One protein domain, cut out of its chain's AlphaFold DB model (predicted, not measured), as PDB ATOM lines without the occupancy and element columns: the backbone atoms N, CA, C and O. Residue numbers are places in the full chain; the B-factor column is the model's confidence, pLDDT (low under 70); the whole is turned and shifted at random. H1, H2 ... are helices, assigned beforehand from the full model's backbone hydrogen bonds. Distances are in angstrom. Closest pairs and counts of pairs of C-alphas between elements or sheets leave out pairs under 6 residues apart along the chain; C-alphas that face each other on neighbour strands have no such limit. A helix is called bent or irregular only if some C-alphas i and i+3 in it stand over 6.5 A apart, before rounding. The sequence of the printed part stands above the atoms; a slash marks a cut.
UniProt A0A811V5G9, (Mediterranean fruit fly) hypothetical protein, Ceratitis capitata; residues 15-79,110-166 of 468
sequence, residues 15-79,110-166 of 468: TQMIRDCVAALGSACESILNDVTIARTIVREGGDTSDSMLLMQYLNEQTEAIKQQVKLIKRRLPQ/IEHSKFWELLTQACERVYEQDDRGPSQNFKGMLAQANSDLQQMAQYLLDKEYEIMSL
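What this domain is: This is residues 15 to 79 and 110 to 166 of the 468 residues of the protein "(Mediterranean fruit fly) hypothetical protein" of Ceratitis capitata (UniProt A0A811V5G9). Three long helices, H1, H2 and H4, make an elongated body, with H2 beside both H1 and H4 and their centres in a triangle. H3 lies across the end where H2 and H4 begin, and short H5 follows beyond the far end of H4. The printed part has 122 residues with five named helices, H1 to H5 in order, and no named strand: all helix. It is loose, with a radius of gyration of the C-alphas of 17.5 A and spans of 57 by 31 by 22 A.

How they stand to each other: Start at H1, residues 15 to 42, which forms a helical hairpin with H2, residues 51 to 76: they touch at a shallow tilt of 23 degrees, opposite ways, closest at the C-alphas of Cys 29 and Thr 63, 5.9 A apart. H4, residues 134 to 158, touches H2 at a shallow tilt of 14 degrees, the same way, closest at C-alphas 73 and 153, 5.6 A. With residues 119 to 123 alone, H3, residues 112 to 130, touches H4 at a steep tilt of 64 degrees, closest at C-alphas 120 and 134, 6.0 A. H3 and H2 only just touch, with 3 pairs of C-alphas within 8 A. H5, residues 160 to 166, meets H4 only through their link. H1 and H4 are apart. Every O i to N i+4 pair is within hydrogen-bond range in H1, H2, H4 and H5; in H3 13 of 15 are.

Where its parts are: Find C-alpha 15 at (38.687, -46.569, 29.618); H1 runs 40.4 A from there. H2 spans 37.8 A and H4 36.1 A. H3 is irregular, with C-alphas 126 and 129 9.3 A apart, and has a kink of 61 degrees near residue 124. H5 ends at C-alpha 166, (36.343, -50.933, 39.865).

The domain as a whole: The farthest C-alphas, of Glu 111 and Ser 165, are 57.4 A apart. Residues 80 to 109 are not printed; C-alphas 79 and 110 are 45.9 A apart across the cut. The pLDDT is under 70 at residues 15, 44 to 49, 78 to 79 and 161 to 166.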
ATOM      1  N   THR A  15      39.467 -47.779  29.314       69.88
ATOM      2  CA  THR A  15      38.687 -46.569  29.618       69.88
ATOM      3  C   THR A  15      39.217 -45.358  28.848       69.88
ATOM      4  O   THR A  15      38.435 -44.546  28.353       69.88
ATOM      5  N   GLN A  16      40.538 -45.229  28.710       71.88
ATOM      6  CA  GLN A  16      41.148 -44.174  27.905       71.88
ATOM      7  C   GLN A  16      40.873 -44.366  26.415       71.88
ATOM      8  O   GLN A  16      40.460 -43.414  25.763       71.88
ATOM      9  N   MET A  17      40.990 -45.592  25.909       73.94
ATOM     10  CA  MET A  17      40.679 -45.918  24.519       73.94
ATOM     11  C   MET A  17      39.223 -45.577  24.179       73.94
ATOM     12  O   MET A  17      38.966 -44.892  23.192       73.94
ATOM     13  N   ILE A  18      38.266 -45.972  25.028       78.88
ATOM     14  CA  ILE A  18      36.851 -45.633  24.828       78.88
ATOM     15  C   ILE A  18      36.654 -44.110  24.872       78.88
ATOM     16  O   ILE A  18      35.923 -43.570  24.046       78.88
ATOM     17  N   ARG A  19      37.323 -43.386  25.781       79.88
ATOM     18  CA  ARG A  19      37.248 -41.913  25.832       79.88
ATOM     19  C   ARG A  19      37.804 -41.253  24.572       79.88
ATOM     20  O   ARG A  19      37.173 -40.322  24.076       79.88
ATOM     21  N   ASP A  20      38.923 -41.738  24.047       79.81
ATOM     22  CA  ASP A  20      39.539 -41.210  22.828       79.81
ATOM     23  C   ASP A  20      38.656 -41.493  21.604       79.81
ATOM     24  O   ASP A  20      38.409 -40.591  20.804       79.81
ATOM     25  N   CYS A  21      38.070 -42.691  21.507       81.81
ATOM     26  CA  CYS A  21      37.088 -43.023  20.471       81.81
ATOM     27  C   CYS A  21      35.829 -42.146  20.562       81.81
ATOM     28  O   CYS A  21      35.362 -41.628  19.551       81.81
ATOM     29  N   VAL A  22      35.291 -41.922  21.766       85.69
ATOM     30  CA  VAL A  22      34.120 -41.055  21.996       85.69
ATOM     31  C   VAL A  22      34.440 -39.595  21.663       85.69
ATOM     32  O   VAL A  22      33.598 -38.892  21.103       85.69
ATOM     33  N   ALA A  23      35.655 -39.127  21.959       84.31
ATOM     34  CA  ALA A  23      36.114 -37.798  21.569       84.31
ATOM     35  C   ALA A  23      36.261 -37.669  20.045       84.31
ATOM     36  O   ALA A  23      35.783 -36.689  19.479       84.31
ATOM     37  N   ALA A  24      36.847 -38.669  19.380       85.56
ATOM     38  CA  ALA A  24      36.973 -38.712  17.926       85.56
ATOM     39  C   ALA A  24      35.601 -38.731  17.231       85.56
ATOM     40  O   ALA A  24      35.385 -37.964  16.296       85.56
ATOM     41  N   LEU A  25      34.649 -39.530  17.729       87.50
ATOM     42  CA  LEU A  25      33.266 -39.559  17.235       87.50
ATOM     43  C   LEU A  25      32.557 -38.215  17.434       87.50
ATOM     44  O   LEU A  25      31.841 -37.760  16.545       87.50
ATOM     45  N   GLY A  26      32.781 -37.553  18.573       87.75
ATOM     46  CA  GLY A  26      32.277 -36.203  18.818       87.75
ATOM     47  C   GLY A  26      32.816 -35.193  17.805       87.75
ATOM     48  O   GLY A  26      32.034 -34.462  17.203       87.75
ATOM     49  N   SER A  27      34.129 -35.197  17.564       87.25
ATOM     50  CA  SER A  27      34.766 -34.337  16.558       87.25
ATOM     51  C   SER A  27      34.285 -34.644  15.136       87.25
ATOM     52  O   SER A  27      34.066 -33.721  14.359       87.25
ATOM     53  N   ALA A  28      34.065 -35.919  14.802       88.81
ATOM     54  CA  ALA A  28      33.513 -36.324  13.513       88.81
ATOM     55  C   ALA A  28      32.078 -35.807  13.317       88.81
ATOM     56  O   ALA A  28      31.759 -35.305  12.244       88.81
ATOM     57  N   CYS A  29      31.236 -35.852  14.356       89.50
ATOM     58  CA  CYS A  29      29.888 -35.277  14.300       89.50
ATOM     59  C   CYS A  29      29.927 -33.762  14.053       89.50
ATOM     60  O   CYS A  29      29.165 -33.270  13.230       89.50
ATOM     61  N   GLU A  30      30.822 -33.021  14.718       88.75
ATOM     62  CA  GLU A  30      30.982 -31.577  14.471       88.75
ATOM     63  C   GLU A  30      31.484 -31.293  13.048       88.75
ATOM     64  O   GLU A  30      31.003 -30.363  12.407       88.75
ATOM     65  N   SER A  31      32.402 -32.114  12.522       88.62
ATOM     66  CA  SER A  31      32.853 -32.000  11.128       88.62
ATOM     67  C   SER A  31      31.693 -32.196  10.153       88.62
ATOM     68  O   SER A  31      31.479 -31.349   9.297       88.62
ATOM     69  N   ILE A  32      30.896 -33.257  10.328       89.25
ATOM     70  CA  ILE A  32      29.742 -33.544   9.464       89.25
ATOM     71  C   ILE A  32      28.706 -32.415   9.540       89.25
ATOM     72  O   ILE A  32      28.168 -32.008   8.515       89.25
ATOM     73  N   LEU A  33      28.428 -31.871  10.730       88.69
ATOM     74  CA  LEU A  33      27.499 -30.746  10.891       88.69
ATOM     75  C   LEU A  33      28.006 -29.471  10.207       88.69
ATOM     76  O   LEU A  33      27.224 -28.760   9.569       88.69
ATOM     77  N   ASN A  34      29.309 -29.200  10.298       87.06
ATOM     78  CA  ASN A  34      29.935 -28.096   9.580       87.06
ATOM     79  C   ASN A  34      29.836 -28.305   8.064       87.06
ATOM     80  O   ASN A  34      29.402 -27.393   7.365       87.06
ATOM     81  N   ASP A  35      30.131 -29.506   7.565       86.50
ATOM     82  CA  ASP A  35      30.045 -29.844   6.140       86.50
ATOM     83  C   ASP A  35      28.608 -29.730   5.610       86.50
ATOM     84  O   ASP A  35      28.385 -29.197   4.526       86.50
ATOM     85  N   VAL A  36      27.607 -30.150   6.394       86.56
ATOM     86  CA  VAL A  36      26.180 -29.982   6.066       86.56
ATOM     87  C   VAL A  36      25.781 -28.506   6.048       86.56
ATOM     88  O   VAL A  36      24.998 -28.087   5.193       86.56
ATOM     89  N   THR A  37      26.317 -27.701   6.965       84.00
ATOM     90  CA  THR A  37      26.069 -26.254   7.007       84.00
ATOM     91  C   THR A  37      26.687 -25.566   5.792       84.00
ATOM     92  O   THR A  37      26.010 -24.792   5.120       84.00
ATOM     93  N   ILE A  38      27.931 -25.910   5.454       82.69
ATOM     94  CA  ILE A  38      28.626 -25.423   4.260       82.69
ATOM     95  C   ILE A  38      27.853 -25.834   3.000       82.69
ATOM     96  O   ILE A  38      27.536 -24.980   2.171       82.69
ATOM     97  N   ALA A  39      27.457 -27.103   2.879       81.25
ATOM     98  CA  ALA A  39      26.661 -27.590   1.755       81.25
ATOM     99  C   ALA A  39      25.335 -26.823   1.621       81.25
ATOM    100  O   ALA A  39      24.979 -26.410   0.520       81.25
ATOM    101  N   ARG A  40      24.655 -26.530   2.737       79.31
ATOM    102  CA  ARG A  40      23.422 -25.729   2.744       79.31
ATOM    103  C   ARG A  40      23.651 -24.290   2.279       79.31
ATOM    104  O   ARG A  40      22.778 -23.734   1.630       79.31
ATOM    105  N   THR A  41      24.801 -23.692   2.594       78.75
ATOM    106  CA  THR A  41      25.140 -22.333   2.132       78.75
ATOM    107  C   THR A  41      25.557 -22.275   0.660       78.75
ATOM    108  O   THR A  41      25.351 -21.252   0.012       78.75
ATOM    109  N   ILE A  42      26.131 -23.359   0.122       76.81
ATOM    110  CA  ILE A  42      26.593 -23.441  -1.272       76.81
ATOM    111  C   ILE A  42      25.447 -23.817  -2.219       76.81
ATOM    112  O   ILE A  42      25.434 -23.388  -3.370       76.81
ATOM    113  N   VAL A  43      24.477 -24.621  -1.787       78.69
ATOM    114  CA  VAL A  43      23.325 -24.970  -2.627       78.69
ATOM    115  C   VAL A  43      22.396 -23.757  -2.731       78.69
ATOM    116  O   VAL A  43      21.898 -23.254  -1.728       78.69
ATOM    117  N   ARG A  44      22.162 -23.272  -3.959       68.62
ATOM    118  CA  ARG A  44      21.218 -22.171  -4.229       68.62
ATOM    119  C   ARG A  44      19.829 -22.554  -3.706       68.62
ATOM    120  O   ARG A  44      19.443 -23.704  -3.897       68.62
ATOM    121  N   GLU A  45      19.083 -21.611  -3.116       61.06
ATOM    122  CA  GLU A  45      17.707 -21.797  -2.608       61.06
ATOM    123  C   GLU A  45      16.750 -22.329  -3.702       61.06
ATOM    124  O   GLU A  45      16.010 -21.592  -4.350       61.06
ATOM    125  N   GLY A  46      16.794 -23.635  -3.954       55.53
ATOM    126  CA  GLY A  46      15.719 -24.402  -4.564       55.53
ATOM    127  C   GLY A  46      14.749 -24.772  -3.453       55.53
ATOM    128  O   GLY A  46      15.196 -25.072  -2.348       55.53
ATOM    129  N   GLY A  47      13.443 -24.707  -3.729       57.84
ATOM    130  CA  GLY A  47      12.397 -24.834  -2.709       57.84
ATOM    131  C   GLY A  47      12.623 -25.980  -1.715       57.84
ATOM    132  O   GLY A  47      13.223 -27.003  -2.061       57.84
ATOM    133  N   ASP A  48      12.098 -25.808  -0.498       59.50
ATOM    134  CA  ASP A  48      12.262 -26.677   0.687       59.50
ATOM    135  C   ASP A  48      11.955 -28.179   0.471       59.50
ATOM    136  O   ASP A  48      12.122 -28.998   1.370       59.50
ATOM    137  N   THR A  49      11.504 -28.566  -0.721       65.81
ATOM    138  CA  THR A  49      11.110 -29.919  -1.123       65.81
ATOM    139  C   THR A  49      12.148 -30.661  -1.966       65.81
ATOM    140  O   THR A  49      11.883 -31.772  -2.418       65.81
ATOM    141  N   SER A  50      13.313 -30.071  -2.225       79.31
ATOM    142  CA  SER A  50      14.323 -30.676  -3.093       79.31
ATOM    143  C   SER A  50      15.119 -31.795  -2.382       79.31
ATOM    144  O   SER A  50      15.440 -31.687  -1.199       79.31
ATOM    145  N   ASP A  51      15.474 -32.877  -3.093       79.12
ATOM    146  CA  ASP A  51      16.049 -34.096  -2.477       79.12
ATOM    147  C   ASP A  51      17.349 -33.841  -1.688       79.12
ATOM    148  O   ASP A  51      17.529 -34.372  -0.591       79.12
ATOM    149  N   SER A  52      18.238 -32.982  -2.201       81.31
ATOM    150  CA  SER A  52      19.440 -32.542  -1.479       81.31
ATOM    151  C   SER A  52      19.140 -31.759  -0.199       81.31
ATOM    152  O   SER A  52      19.810 -31.992   0.803       81.31
ATOM    153  N   MET A  53      18.113 -30.901  -0.179       82.62
ATOM    154  CA  MET A  53      17.712 -30.165   1.024       82.62
ATOM    155  C   MET A  53      17.132 -31.107   2.078       82.62
ATOM    156  O   MET A  53      17.512 -31.024   3.246       82.62
ATOM    157  N   LEU A  54      16.295 -32.063   1.663       86.56
ATOM    158  CA  LEU A  54      15.745 -33.083   2.557       86.56
ATOM    159  C   LEU A  54      16.844 -33.998   3.120       86.56
ATOM    160  O   LEU A  54      16.822 -34.349   4.301       86.56
ATOM    161  N   LEU A  55      17.835 -34.356   2.297       87.25
ATOM    162  CA  LEU A  55      19.005 -35.108   2.744       87.25
ATOM    163  C   LEU A  55      19.844 -34.296   3.736       87.25
ATOM    164  O   LEU A  55      20.188 -34.816   4.791       87.25
ATOM    165  N   MET A  56      20.135 -33.024   3.453       87.00
ATOM    166  CA  MET A  56      20.882 -32.149   4.364       87.00
ATOM    167  C   MET A  56      20.146 -31.924   5.689       87.00
ATOM    168  O   MET A  56      20.778 -31.893   6.744       87.00
ATOM    169  N   GLN A  57      18.817 -31.797   5.671       88.25
ATOM    170  CA  GLN A  57      18.015 -31.740   6.893       88.25
ATOM    171  C   GLN A  57      18.119 -33.048   7.689       88.25
ATOM    172  O   GLN A  57      18.409 -33.008   8.883       88.25
ATOM    173  N   TYR A  58      17.969 -34.194   7.023       89.62
ATOM    174  CA  TYR A  58      18.112 -35.507   7.651       89.62
ATOM    175  C   TYR A  58      19.510 -35.716   8.257       89.62
ATOM    176  O   TYR A  58      19.624 -36.162   9.398       89.62
ATOM    177  N   LEU A  59      20.571 -35.372   7.519       89.44
ATOM    178  CA  LEU A  59      21.957 -35.453   7.989       89.44
ATOM    179  C   LEU A  59      22.161 -34.603   9.245       89.44
ATOM    180  O   LEU A  59      22.759 -35.077  10.208       89.44
ATOM    181  N   ASN A  60      21.626 -33.381   9.257       89.19
ATOM    182  CA  ASN A  60      21.714 -32.479  10.401       89.19
ATOM    183  C   ASN A  60      21.012 -33.061  11.642       89.19
ATOM    184  O   ASN A  60      21.612 -33.164  12.710       89.19
ATOM    185  N   GLU A  61      19.759 -33.501  11.491       90.50
ATOM    186  CA  GLU A  61      18.953 -34.053  12.588       90.50
ATOM    187  C   GLU A  61      19.558 -35.339  13.170       90.50
ATOM    188  O   GLU A  61      19.681 -35.475  14.390       90.50
ATOM    189  N   GLN A  62      19.979 -36.279  12.316       90.50
ATOM    190  CA  GLN A  62      20.566 -37.541  12.778       90.50
ATOM    191  C   GLN A  62      21.954 -37.357  13.388       90.50
ATOM    192  O   GLN A  62      22.272 -38.006  14.385       90.50
ATOM    193  N   THR A  63      22.777 -36.464  12.837       90.38
ATOM    194  CA  THR A  63      24.114 -36.206  13.389       90.38
ATOM    195  C   THR A  63      24.020 -35.514  14.752       90.38
ATOM    196  O   THR A  63      24.755 -35.881  15.668       90.38
ATOM    197  N   GLU A  64      23.062 -34.599  14.953       90.69
ATOM    198  CA  GLU A  64      22.778 -34.034  16.282       90.69
ATOM    199  C   GLU A  64      22.264 -35.096  17.271       90.69
ATOM    200  O   GLU A  64      22.688 -35.119  18.430       90.69
ATOM    201  N   ALA A  65      21.423 -36.039  16.831       89.38
ATOM    202  CA  ALA A  65      20.988 -37.154  17.676       89.38
ATOM    203  C   ALA A  65      22.169 -38.044  18.117       89.38
ATOM    204  O   ALA A  65      22.307 -38.352  19.305       89.38
ATOM    205  N   ILE A  66      23.069 -38.403  17.193       89.44
ATOM    206  CA  ILE A  66      24.286 -39.177  17.499       89.44
ATOM    207  C   ILE A  66      25.196 -38.388  18.449       89.44
ATOM    208  O   ILE A  66      25.669 -38.927  19.450       89.44
ATOM    209  N   LYS A  67      25.384 -37.087  18.215       89.56
ATOM    210  CA  LYS A  67      26.165 -36.193  19.083       89.56
ATOM    211  C   LYS A  67      25.609 -36.127  20.509       89.56
ATOM    212  O   LYS A  67      26.381 -36.092  21.473       89.56
ATOM    213  N   GLN A  68      24.287 -36.151  20.685       88.88
ATOM    214  CA  GLN A  68      23.669 -36.255  22.010       88.88
ATOM    215  C   GLN A  68      23.982 -37.601  22.687       88.88
ATOM    216  O   GLN A  68      24.321 -37.611  23.873       88.88
ATOM    217  N   GLN A  69      23.961 -38.716  21.950       85.19
ATOM    218  CA  GLN A  69      24.354 -40.033  22.479       85.19
ATOM    219  C   GLN A  69      25.832 -40.079  22.886       85.19
ATOM    220  O   GLN A  69      26.156 -40.523  23.989       85.19
ATOM    221  N   VAL A  70      26.730 -39.524  22.063       87.88
ATOM    222  CA  VAL A  70      28.161 -39.367  22.386       87.88
ATOM    223  C   VAL A  70      28.343 -38.611  23.709       87.88
ATOM    224  O   VAL A  70      29.131 -39.028  24.560       87.88
ATOM    225  N   LYS A  71      27.585 -37.526  23.938       86.38
ATOM    226  CA  LYS A  71      27.623 -36.770  25.205       86.38
ATOM    227  C   LYS A  71      27.158 -37.607  26.400       86.38
ATOM    228  O   LYS A  71      27.755 -37.505  27.474       86.38
ATOM    229  N   LEU A  72      26.123 -38.433  26.234       84.31
ATOM    230  CA  LEU A  72      25.637 -39.328  27.289       84.31
ATOM    231  C   LEU A  72      26.678 -40.391  27.652       84.31
ATOM    232  O   LEU A  72      26.960 -40.576  28.835       84.31
ATOM    233  N   ILE A  73      27.296 -41.020  26.650       83.31
ATOM    234  CA  ILE A  73      28.396 -41.976  26.833       83.31
ATOM    235  C   ILE A  73      29.567 -41.307  27.559       83.31
ATOM    236  O   ILE A  73      30.048 -41.821  28.567       83.31
ATOM    237  N   LYS A  74      29.980 -40.115  27.108       82.75
ATOM    238  CA  LYS A  74      31.067 -39.345  27.728       82.75
ATOM    239  C   LYS A  74      30.812 -39.062  29.211       82.75
ATOM    240  O   LYS A  74      31.749 -39.100  29.999       82.75
ATOM    241  N   ARG A  75      29.561 -38.786  29.600       78.75
ATOM    242  CA  ARG A  75      29.187 -38.521  31.001       78.75
ATOM    243  C   ARG A  75      29.253 -39.770  31.887       78.75
ATOM    244  O   ARG A  75      29.440 -39.630  33.089       78.75
ATOM    245  N   ARG A  76      29.061 -40.960  31.313       76.75
ATOM    246  CA  ARG A  76      29.045 -42.244  32.039       76.75
ATOM    247  C   ARG A  76      30.435 -42.841  32.255       76.75
ATOM    248  O   ARG A  76      30.588 -43.741  33.071       76.75
ATOM    249  N   LEU A  77      31.444 -42.350  31.540       74.44
ATOM    250  CA  LEU A  77      32.826 -42.786  31.721       74.44
ATOM    251  C   LEU A  77      33.449 -42.088  32.947       74.44
ATOM    252  O   LEU A  77      33.247 -40.882  33.119       74.44
ATOM    253  N   PRO A  78      34.231 -42.800  33.785       67.62
ATOM    254  CA  PRO A  78      34.994 -42.187  34.874       67.62
ATOM    255  C   PRO A  78      35.867 -41.028  34.369       67.62
ATOM    256  O   PRO A  78      36.301 -41.038  33.217       67.62
ATOM    257  N   GLN A  79      36.157 -40.030  35.205       62.34
ATOM    258  CA  GLN A  79      37.084 -38.941  34.862       62.34
ATOM    259  C   GLN A  79      38.490 -39.303  35.354       62.34
ATOM    260  O   GLN A  79      38.679 -39.492  36.553       62.34
ATOM    261  N   ILE A 110      25.830 -23.332  -6.163       74.88
ATOM    262  CA  ILE A 110      25.684 -24.432  -7.117       74.88
ATOM    263  C   ILE A 110      24.191 -24.747  -7.239       74.88
ATOM    264  O   ILE A 110      23.468 -24.798  -6.241       74.88
ATOM    265  N   GLU A 111      23.712 -24.947  -8.469       75.12
ATOM    266  CA  GLU A 111      22.348 -25.423  -8.706       75.12
ATOM    267  C   GLU A 111      22.146 -26.795  -8.047       75.12
ATOM    268  O   GLU A 111      23.006 -27.672  -8.154       75.12
ATOM    269  N   HIS A 112      20.988 -27.003  -7.412       77.69
ATOM    270  CA  HIS A 112      20.616 -28.267  -6.764       77.69
ATOM    271  C   HIS A 112      20.919 -29.501  -7.626       77.69
ATOM    272  O   HIS A 112      21.581 -30.428  -7.158       77.69
ATOM    273  N   SER A 113      20.513 -29.467  -8.898       77.62
ATOM    274  CA  SER A 113      20.704 -30.552  -9.862       77.62
ATOM    275  C   SER A 113      22.182 -30.912 -10.027       77.62
ATOM    276  O   SER A 113      22.550 -32.087 -10.051       77.62
ATOM    277  N   LYS A 114      23.052 -29.894 -10.088       82.75
ATOM    278  CA  LYS A 114      24.490 -30.085 -10.274       82.75
ATOM    279  C   LYS A 114      25.173 -30.583  -9.005       82.75
ATOM    280  O   LYS A 114      26.055 -31.435  -9.084       82.75
ATOM    281  N   PHE A 115      24.742 -30.101  -7.841       83.81
ATOM    282  CA  PHE A 115      25.194 -30.622  -6.551       83.81
ATOM    283  C   PHE A 115      24.827 -32.104  -6.390       83.81
ATOM    284  O   PHE A 115      25.671 -32.910  -6.005       83.81
ATOM    285  N   TRP A 116      23.595 -32.480  -6.748       86.62
ATOM    286  CA  TRP A 116      23.127 -33.863  -6.662       86.62
ATOM    287  C   TRP A 116      23.885 -34.808  -7.600       86.62
ATOM    288  O   TRP A 116      24.227 -35.923  -7.208       86.62
ATOM    289  N   GLU A 117      24.205 -34.359  -8.815       85.81
ATOM    290  CA  GLU A 117      25.030 -35.113  -9.764       85.81
ATOM    291  C   GLU A 117      26.439 -35.370  -9.206       85.81
ATOM    292  O   GLU A 117      26.912 -36.506  -9.210       85.81
ATOM    293  N   LEU A 118      27.092 -34.333  -8.666       85.44
ATOM    294  CA  LEU A 118      28.420 -34.455  -8.055       85.44
ATOM    295  C   LEU A 118      28.405 -35.378  -6.831       85.44
ATOM    296  O   LEU A 118      29.314 -36.190  -6.663       85.44
ATOM    297  N   LEU A 119      27.363 -35.282  -6.002       86.12
ATOM    298  CA  LEU A 119      27.183 -36.147  -4.841       86.12
ATOM    299  C   LEU A 119      26.970 -37.607  -5.255       86.12
ATOM    300  O   LEU A 119      27.550 -38.503  -4.651       86.12
ATOM    301  N   THR A 120      26.192 -37.845  -6.312       87.31
ATOM    302  CA  THR A 120      25.962 -39.188  -6.862       87.31
ATOM    303  C   THR A 120      27.264 -39.787  -7.393       87.31
ATOM    304  O   THR A 120      27.615 -40.896  -7.014       87.31
ATOM    305  N   GLN A 121      28.048 -39.027  -8.166       88.50
ATOM    306  CA  GLN A 121      29.364 -39.476  -8.641       88.50
ATOM    307  C   GLN A 121      30.348 -39.748  -7.493       88.50
ATOM    308  O   GLN A 121      31.213 -40.615  -7.610       88.50
ATOM    309  N   ALA A 122      30.264 -38.996  -6.392       85.81
ATOM    310  CA  ALA A 122      31.076 -39.251  -5.207       85.81
ATOM    311  C   ALA A 122      30.638 -40.536  -4.485       85.81
ATOM    312  O   ALA A 122      31.498 -41.318  -4.083       85.81
ATOM    313  N   CYS A 123      29.331 -40.784  -4.355       87.00
ATOM    314  CA  CYS A 123      28.802 -42.027  -3.791       87.00
ATOM    315  C   CYS A 123      29.173 -43.250  -4.639       87.00
ATOM    316  O   CYS A 123      29.661 -44.225  -4.075       87.00
ATOM    317  N   GLU A 124      29.065 -43.169  -5.964       87.75
ATOM    318  CA  GLU A 124      29.416 -44.267  -6.873       87.75
ATOM    319  C   GLU A 124      30.893 -44.671  -6.730       87.75
ATOM    320  O   GLU A 124      31.217 -45.854  -6.692       87.75
ATOM    321  N   ARG A 125      31.802 -43.702  -6.543       89.00
ATOM    322  CA  ARG A 125      33.230 -43.986  -6.298       89.00
ATOM    323  C   ARG A 125      33.518 -44.643  -4.948       89.00
ATOM    324  O   ARG A 125      34.550 -45.286  -4.814       89.00
ATOM    325  N   VAL A 126      32.686 -44.404  -3.935       87.56
ATOM    326  CA  VAL A 126      32.907 -44.921  -2.573       87.56
ATOM    327  C   VAL A 126      32.251 -46.285  -2.385       87.56
ATOM    328  O   VAL A 126      32.837 -47.153  -1.747       87.56
ATOM    329  N   TYR A 127      31.040 -46.464  -2.916       86.06
ATOM    330  CA  TYR A 127      30.229 -47.665  -2.706       86.06
ATOM    331  C   TYR A 127      30.270 -48.639  -3.890       86.06
ATOM    332  O   TYR A 127      29.905 -49.798  -3.714       86.06
ATOM    333  N   GLU A 128      30.729 -48.206  -5.070       87.69
ATOM    334  CA  GLU A 128      30.858 -49.008  -6.291       87.69
ATOM    335  C   GLU A 128      29.614 -49.876  -6.572       87.69
ATOM    336  O   GLU A 128      28.583 -49.371  -7.009       87.69
ATOM    337  N   GLN A 129      29.687 -51.186  -6.310       78.75
ATOM    338  CA  GLN A 129      28.612 -52.147  -6.587       78.75
ATOM    339  C   GLN A 129      27.452 -52.104  -5.576       78.75
ATOM    340  O   GLN A 129      26.377 -52.623  -5.876       78.75
ATOM    341  N   ASP A 130      27.649 -51.487  -4.407       82.31
ATOM    342  CA  ASP A 130      26.665 -51.397  -3.319       82.31
ATOM    343  C   ASP A 130      25.964 -50.024  -3.245       82.31
ATOM    344  O   ASP A 130      25.230 -49.751  -2.289       82.31
ATOM    345  N   ASP A 131      26.161 -49.148  -4.239       86.06
ATOM    346  CA  ASP A 131      25.584 -47.802  -4.238       86.06
ATOM    347  C   ASP A 131      24.050 -47.826  -4.399       86.06
ATOM    348  O   ASP A 131      23.503 -48.239  -5.424       86.06
ATOM    349  N   ARG A 132      23.328 -47.349  -3.375       85.19
ATOM    350  CA  ARG A 132      21.859 -47.185  -3.384       85.19
ATOM    351  C   ARG A 132      21.435 -45.725  -3.557       85.19
ATOM    352  O   ARG A 132      20.277 -45.373  -3.308       85.19
ATOM    353  N   GLY A 133      22.376 -44.882  -3.968       85.88
ATOM    354  CA  GLY A 133      22.245 -43.444  -4.094       85.88
ATOM    355  C   GLY A 133      22.510 -42.702  -2.776       85.88
ATOM    356  O   GLY A 133      22.374 -43.277  -1.686       85.88
ATOM    357  N   PRO A 134      22.812 -41.390  -2.847       85.69
ATOM    358  CA  PRO A 134      23.239 -40.605  -1.689       85.69
ATOM    359  C   PRO A 134      22.286 -40.710  -0.495       85.69
ATOM    360  O   PRO A 134      22.701 -41.021   0.621       85.69
ATOM    361  N   SER A 135      20.980 -40.548  -0.732       86.69
ATOM    362  CA  SER A 135      19.972 -40.599   0.330       86.69
ATOM    363  C   SER A 135      19.971 -41.904   1.119       86.69
ATOM    364  O   SER A 135      19.865 -41.868   2.342       86.69
ATOM    365  N   GLN A 136      20.057 -43.058   0.451       87.69
ATOM    366  CA  GLN A 136      19.978 -44.353   1.130       87.69
ATOM    367  C   GLN A 136      21.295 -44.719   1.809       87.69
ATOM    368  O   GLN A 136      21.267 -45.239   2.924       87.69
ATOM    369  N   ASN A 137      22.433 -44.383   1.199       90.00
ATOM    370  CA  ASN A 137      23.747 -44.669   1.774       90.00
ATOM    371  C   ASN A 137      23.960 -43.895   3.080       90.00
ATOM    372  O   ASN A 137      24.280 -44.491   4.109       90.00
ATOM    373  N   PHE A 138      23.691 -42.583   3.080       89.62
ATOM    374  CA  PHE A 138      23.784 -41.767   4.294       89.62
ATOM    375  C   PHE A 138      22.773 -42.201   5.360       89.62
ATOM    376  O   PHE A 138      23.123 -42.275   6.538       89.62
ATOM    377  N   LYS A 139      21.535 -42.541   4.966       89.50
ATOM    378  CA  LYS A 139      20.519 -43.071   5.888       89.50
ATOM    379  C   LYS A 139      20.968 -44.366   6.555       89.50
ATOM    380  O   LYS A 139      20.888 -44.454   7.776       89.50
ATOM    381  N   GLY A 140      21.459 -45.330   5.777       87.94
ATOM    382  CA  GLY A 140      21.939 -46.615   6.281       87.94
ATOM    383  C   GLY A 140      23.136 -46.463   7.217       87.94
ATOM    384  O   GLY A 140      23.114 -46.994   8.323       87.94
ATOM    385  N   MET A 141      24.138 -45.674   6.816       89.00
ATOM    386  CA  MET A 141      25.343 -45.425   7.615       89.00
ATOM    387  C   MET A 141      25.032 -44.739   8.950       89.00
ATOM    388  O   MET A 141      25.471 -45.206   9.999       89.00
ATOM    389  N   LEU A 142      24.244 -43.656   8.938       89.31
ATOM    390  CA  LEU A 142      23.865 -42.945  10.165       89.31
ATOM    391  C   LEU A 142      22.959 -43.791  11.063       89.31
ATOM    392  O   LEU A 142      23.111 -43.751  12.282       89.31
ATOM    393  N   ALA A 143      22.042 -44.576  10.489       88.81
ATOM    394  CA  ALA A 143      21.193 -45.480  11.261       88.81
ATOM    395  C   ALA A 143      22.017 -46.573  11.957       88.81
ATOM    396  O   ALA A 143      21.792 -46.847  13.138       88.81
ATOM    397  N   GLN A 144      22.996 -47.151  11.255       89.94
ATOM    398  CA  GLN A 144      23.904 -48.142  11.826       89.94
ATOM    399  C   GLN A 144      24.765 -47.531  12.936       89.94
ATOM    400  O   GLN A 144      24.775 -48.052  14.049       89.94
ATOM    401  N   ALA A 145      25.393 -46.377  12.683       88.62
ATOM    402  CA  ALA A 145      26.183 -45.672  13.690       88.62
ATOM    403  C   ALA A 145      25.351 -45.339  14.941       88.62
ATOM    404  O   ALA A 145      25.798 -45.545  16.066       88.62
ATOM    405  N   ASN A 146      24.111 -44.877  14.764       88.31
ATOM    406  CA  ASN A 146      23.210 -44.600  15.879       88.31
ATOM    407  C   ASN A 146      22.864 -45.877  16.671       88.31
ATOM    408  O   ASN A 146      22.875 -45.848  17.900       88.31
ATOM    409  N   SER A 147      22.612 -47.002  15.994       89.75
ATOM    410  CA  SER A 147      22.373 -48.303  16.639       89.75
ATOM    411  C   SER A 147      23.579 -48.770  17.461       89.75
ATOM    412  O   SER A 147      23.426 -49.152  18.622       89.75
ATOM    413  N   ASP A 148      24.787 -48.678  16.902       88.19
ATOM    414  CA  ASP A 148      26.015 -49.111  17.576       88.19
ATOM    415  C   ASP A 148      26.318 -48.243  18.806       88.19
ATOM    416  O   ASP A 148      26.637 -48.759  19.883       88.19
ATOM    417  N   LEU A 149      26.130 -46.921  18.700       87.31
ATOM    418  CA  LEU A 149      26.249 -46.026  19.852       87.31
ATOM    419  C   LEU A 149      25.180 -46.293  20.916       87.31
ATOM    420  O   LEU A 149      25.490 -46.219  22.105       87.31
ATOM    421  N   GLN A 150      23.945 -46.619  20.529       86.44
ATOM    422  CA  GLN A 150      22.894 -46.984  21.481       86.44
ATOM    423  C   GLN A 150      23.231 -48.278  22.226       86.44
ATOM    424  O   GLN A 150      23.081 -48.331  23.446       86.44
ATOM    425  N   GLN A 151      23.749 -49.289  21.527       87.12
ATOM    426  CA  GLN A 151      24.222 -50.527  22.148       87.12
ATOM    427  C   GLN A 151      25.369 -50.257  23.126       87.12
ATOM    428  O   GLN A 151      25.340 -50.748  24.255       87.12
ATOM    429  N   MET A 152      26.341 -49.420  22.747       83.50
ATOM    430  CA  MET A 152      27.443 -49.039  23.633       83.50
ATOM    431  C   MET A 152      26.950 -48.251  24.857       83.50
ATOM    432  O   MET A 152      27.376 -48.513  25.983       83.50
ATOM    433  N   ALA A 153      26.018 -47.314  24.671       81.75
ATOM    434  CA  ALA A 153      25.414 -46.556  25.763       81.75
ATOM    435  C   ALA A 153      24.630 -47.458  26.730       81.75
ATOM    436  O   ALA A 153      24.695 -47.241  27.944       81.75
ATOM    437  N   GLN A 154      23.915 -48.459  26.206       82.31
ATOM    438  CA  GLN A 154      23.181 -49.448  26.993       82.31
ATOM    439  C   GLN A 154      24.131 -50.376  27.755       82.31
ATOM    440  O   GLN A 154      23.951 -50.572  28.951       82.31
ATOM    441  N   TYR A 155      25.194 -50.864  27.114       83.25
ATOM    442  CA  TYR A 155      26.211 -51.689  27.768       83.25
ATOM    443  C   TYR A 155      26.857 -50.966  28.959       83.25
ATOM    444  O   TYR A 155      26.984 -51.529  30.046       83.25
ATOM    445  N   LEU A 156      27.207 -49.686  28.784       78.81
ATOM    446  CA  LEU A 156      27.745 -48.860  29.867       78.81
ATOM    447  C   LEU A 156      26.725 -48.596  30.985       78.81
ATOM    448  O   LEU A 156      27.135 -48.407  32.126       78.81
ATOM    449  N   LEU A 157      25.421 -48.582  30.681       78.75
ATOM    450  CA  LEU A 157      24.359 -48.470  31.688       78.75
ATOM    451  C   LEU A 157      24.236 -49.755  32.508       78.75
ATOM    452  O   LEU A 157      24.266 -49.716  33.734       78.75
ATOM    453  N   ASP A 158      24.126 -50.897  31.831       81.38
ATOM    454  CA  ASP A 158      23.915 -52.197  32.472       81.38
ATOM    455  C   ASP A 158      25.099 -52.580  33.371       81.38
ATOM    456  O   ASP A 158      24.940 -53.279  34.375       81.38
ATOM    457  N   LYS A 159      26.298 -52.093  33.027       74.94
ATOM    458  CA  LYS A 159      27.554 -52.335  33.743       74.94
ATOM    459  C   LYS A 159      28.006 -51.179  34.633       74.94
ATOM    460  O   LYS A 159      29.098 -51.254  35.191       74.94
ATOM    461  N   GLU A 160      27.178 -50.151  34.835       70.06
ATOM    462  CA  GLU A 160      27.535 -48.953  35.610       70.06
ATOM    463  C   GLU A 160      28.034 -49.306  37.023       70.06
ATOM    464  O   GLU A 160      29.062 -48.797  37.464       70.06
ATOM    465  N   TYR A 161      27.388 -50.261  37.703       58.50
ATOM    466  CA  TYR A 161      27.806 -50.708  39.038       58.50
ATOM    467  C   TYR A 161      29.170 -51.419  39.037       58.50
ATOM    468  O   TYR A 161      29.995 -51.165  39.913       58.50
ATOM    469  N   GLU A 162      29.449 -52.272  38.045       63.44
ATOM    470  CA  GLU A 162      30.746 -52.952  37.904       63.44
ATOM    471  C   GLU A 162      31.855 -51.930  37.607       63.44
ATOM    472  O   GLU A 162      32.876 -51.911  38.298       63.44
ATOM    473  N   ILE A 163      31.606 -51.006  36.673       65.31
ATOM    474  CA  ILE A 163      32.534 -49.938  36.275       65.31
ATOM    475  C   ILE A 163      32.832 -48.996  37.456       65.31
ATOM    476  O   ILE A 163      33.993 -48.687  37.730       65.31
ATOM    477  N   MET A 164      31.811 -48.579  38.216       62.12
ATOM    478  CA  MET A 164      31.988 -47.721  39.394       62.12
ATOM    479  C   MET A 164      32.624 -48.457  40.579       62.12
ATOM    480  O   MET A 164      33.349 -47.837  41.359       62.12
ATOM    481  N   SER A 165      32.386 -49.764  40.736       55.97
ATOM    482  CA  SER A 165      33.021 -50.565  41.791       55.97
ATOM    483  C   SER A 165      34.522 -50.766  41.550       55.97
ATOM    484  O   SER A 165      35.299 -50.745  42.505       55.97
ATOM    485  N   LEU A 166      34.939 -50.869  40.282       54.34
ATOM    486  CA  LEU A 166      36.343 -50.933  39.865       54.34
ATOM    487  C   LEU A 166      37.037 -49.569  40.002       54.34
ATOM    488  O   LEU A 166      38.162 -49.505  40.490       54.34
TER     489      LEU A 166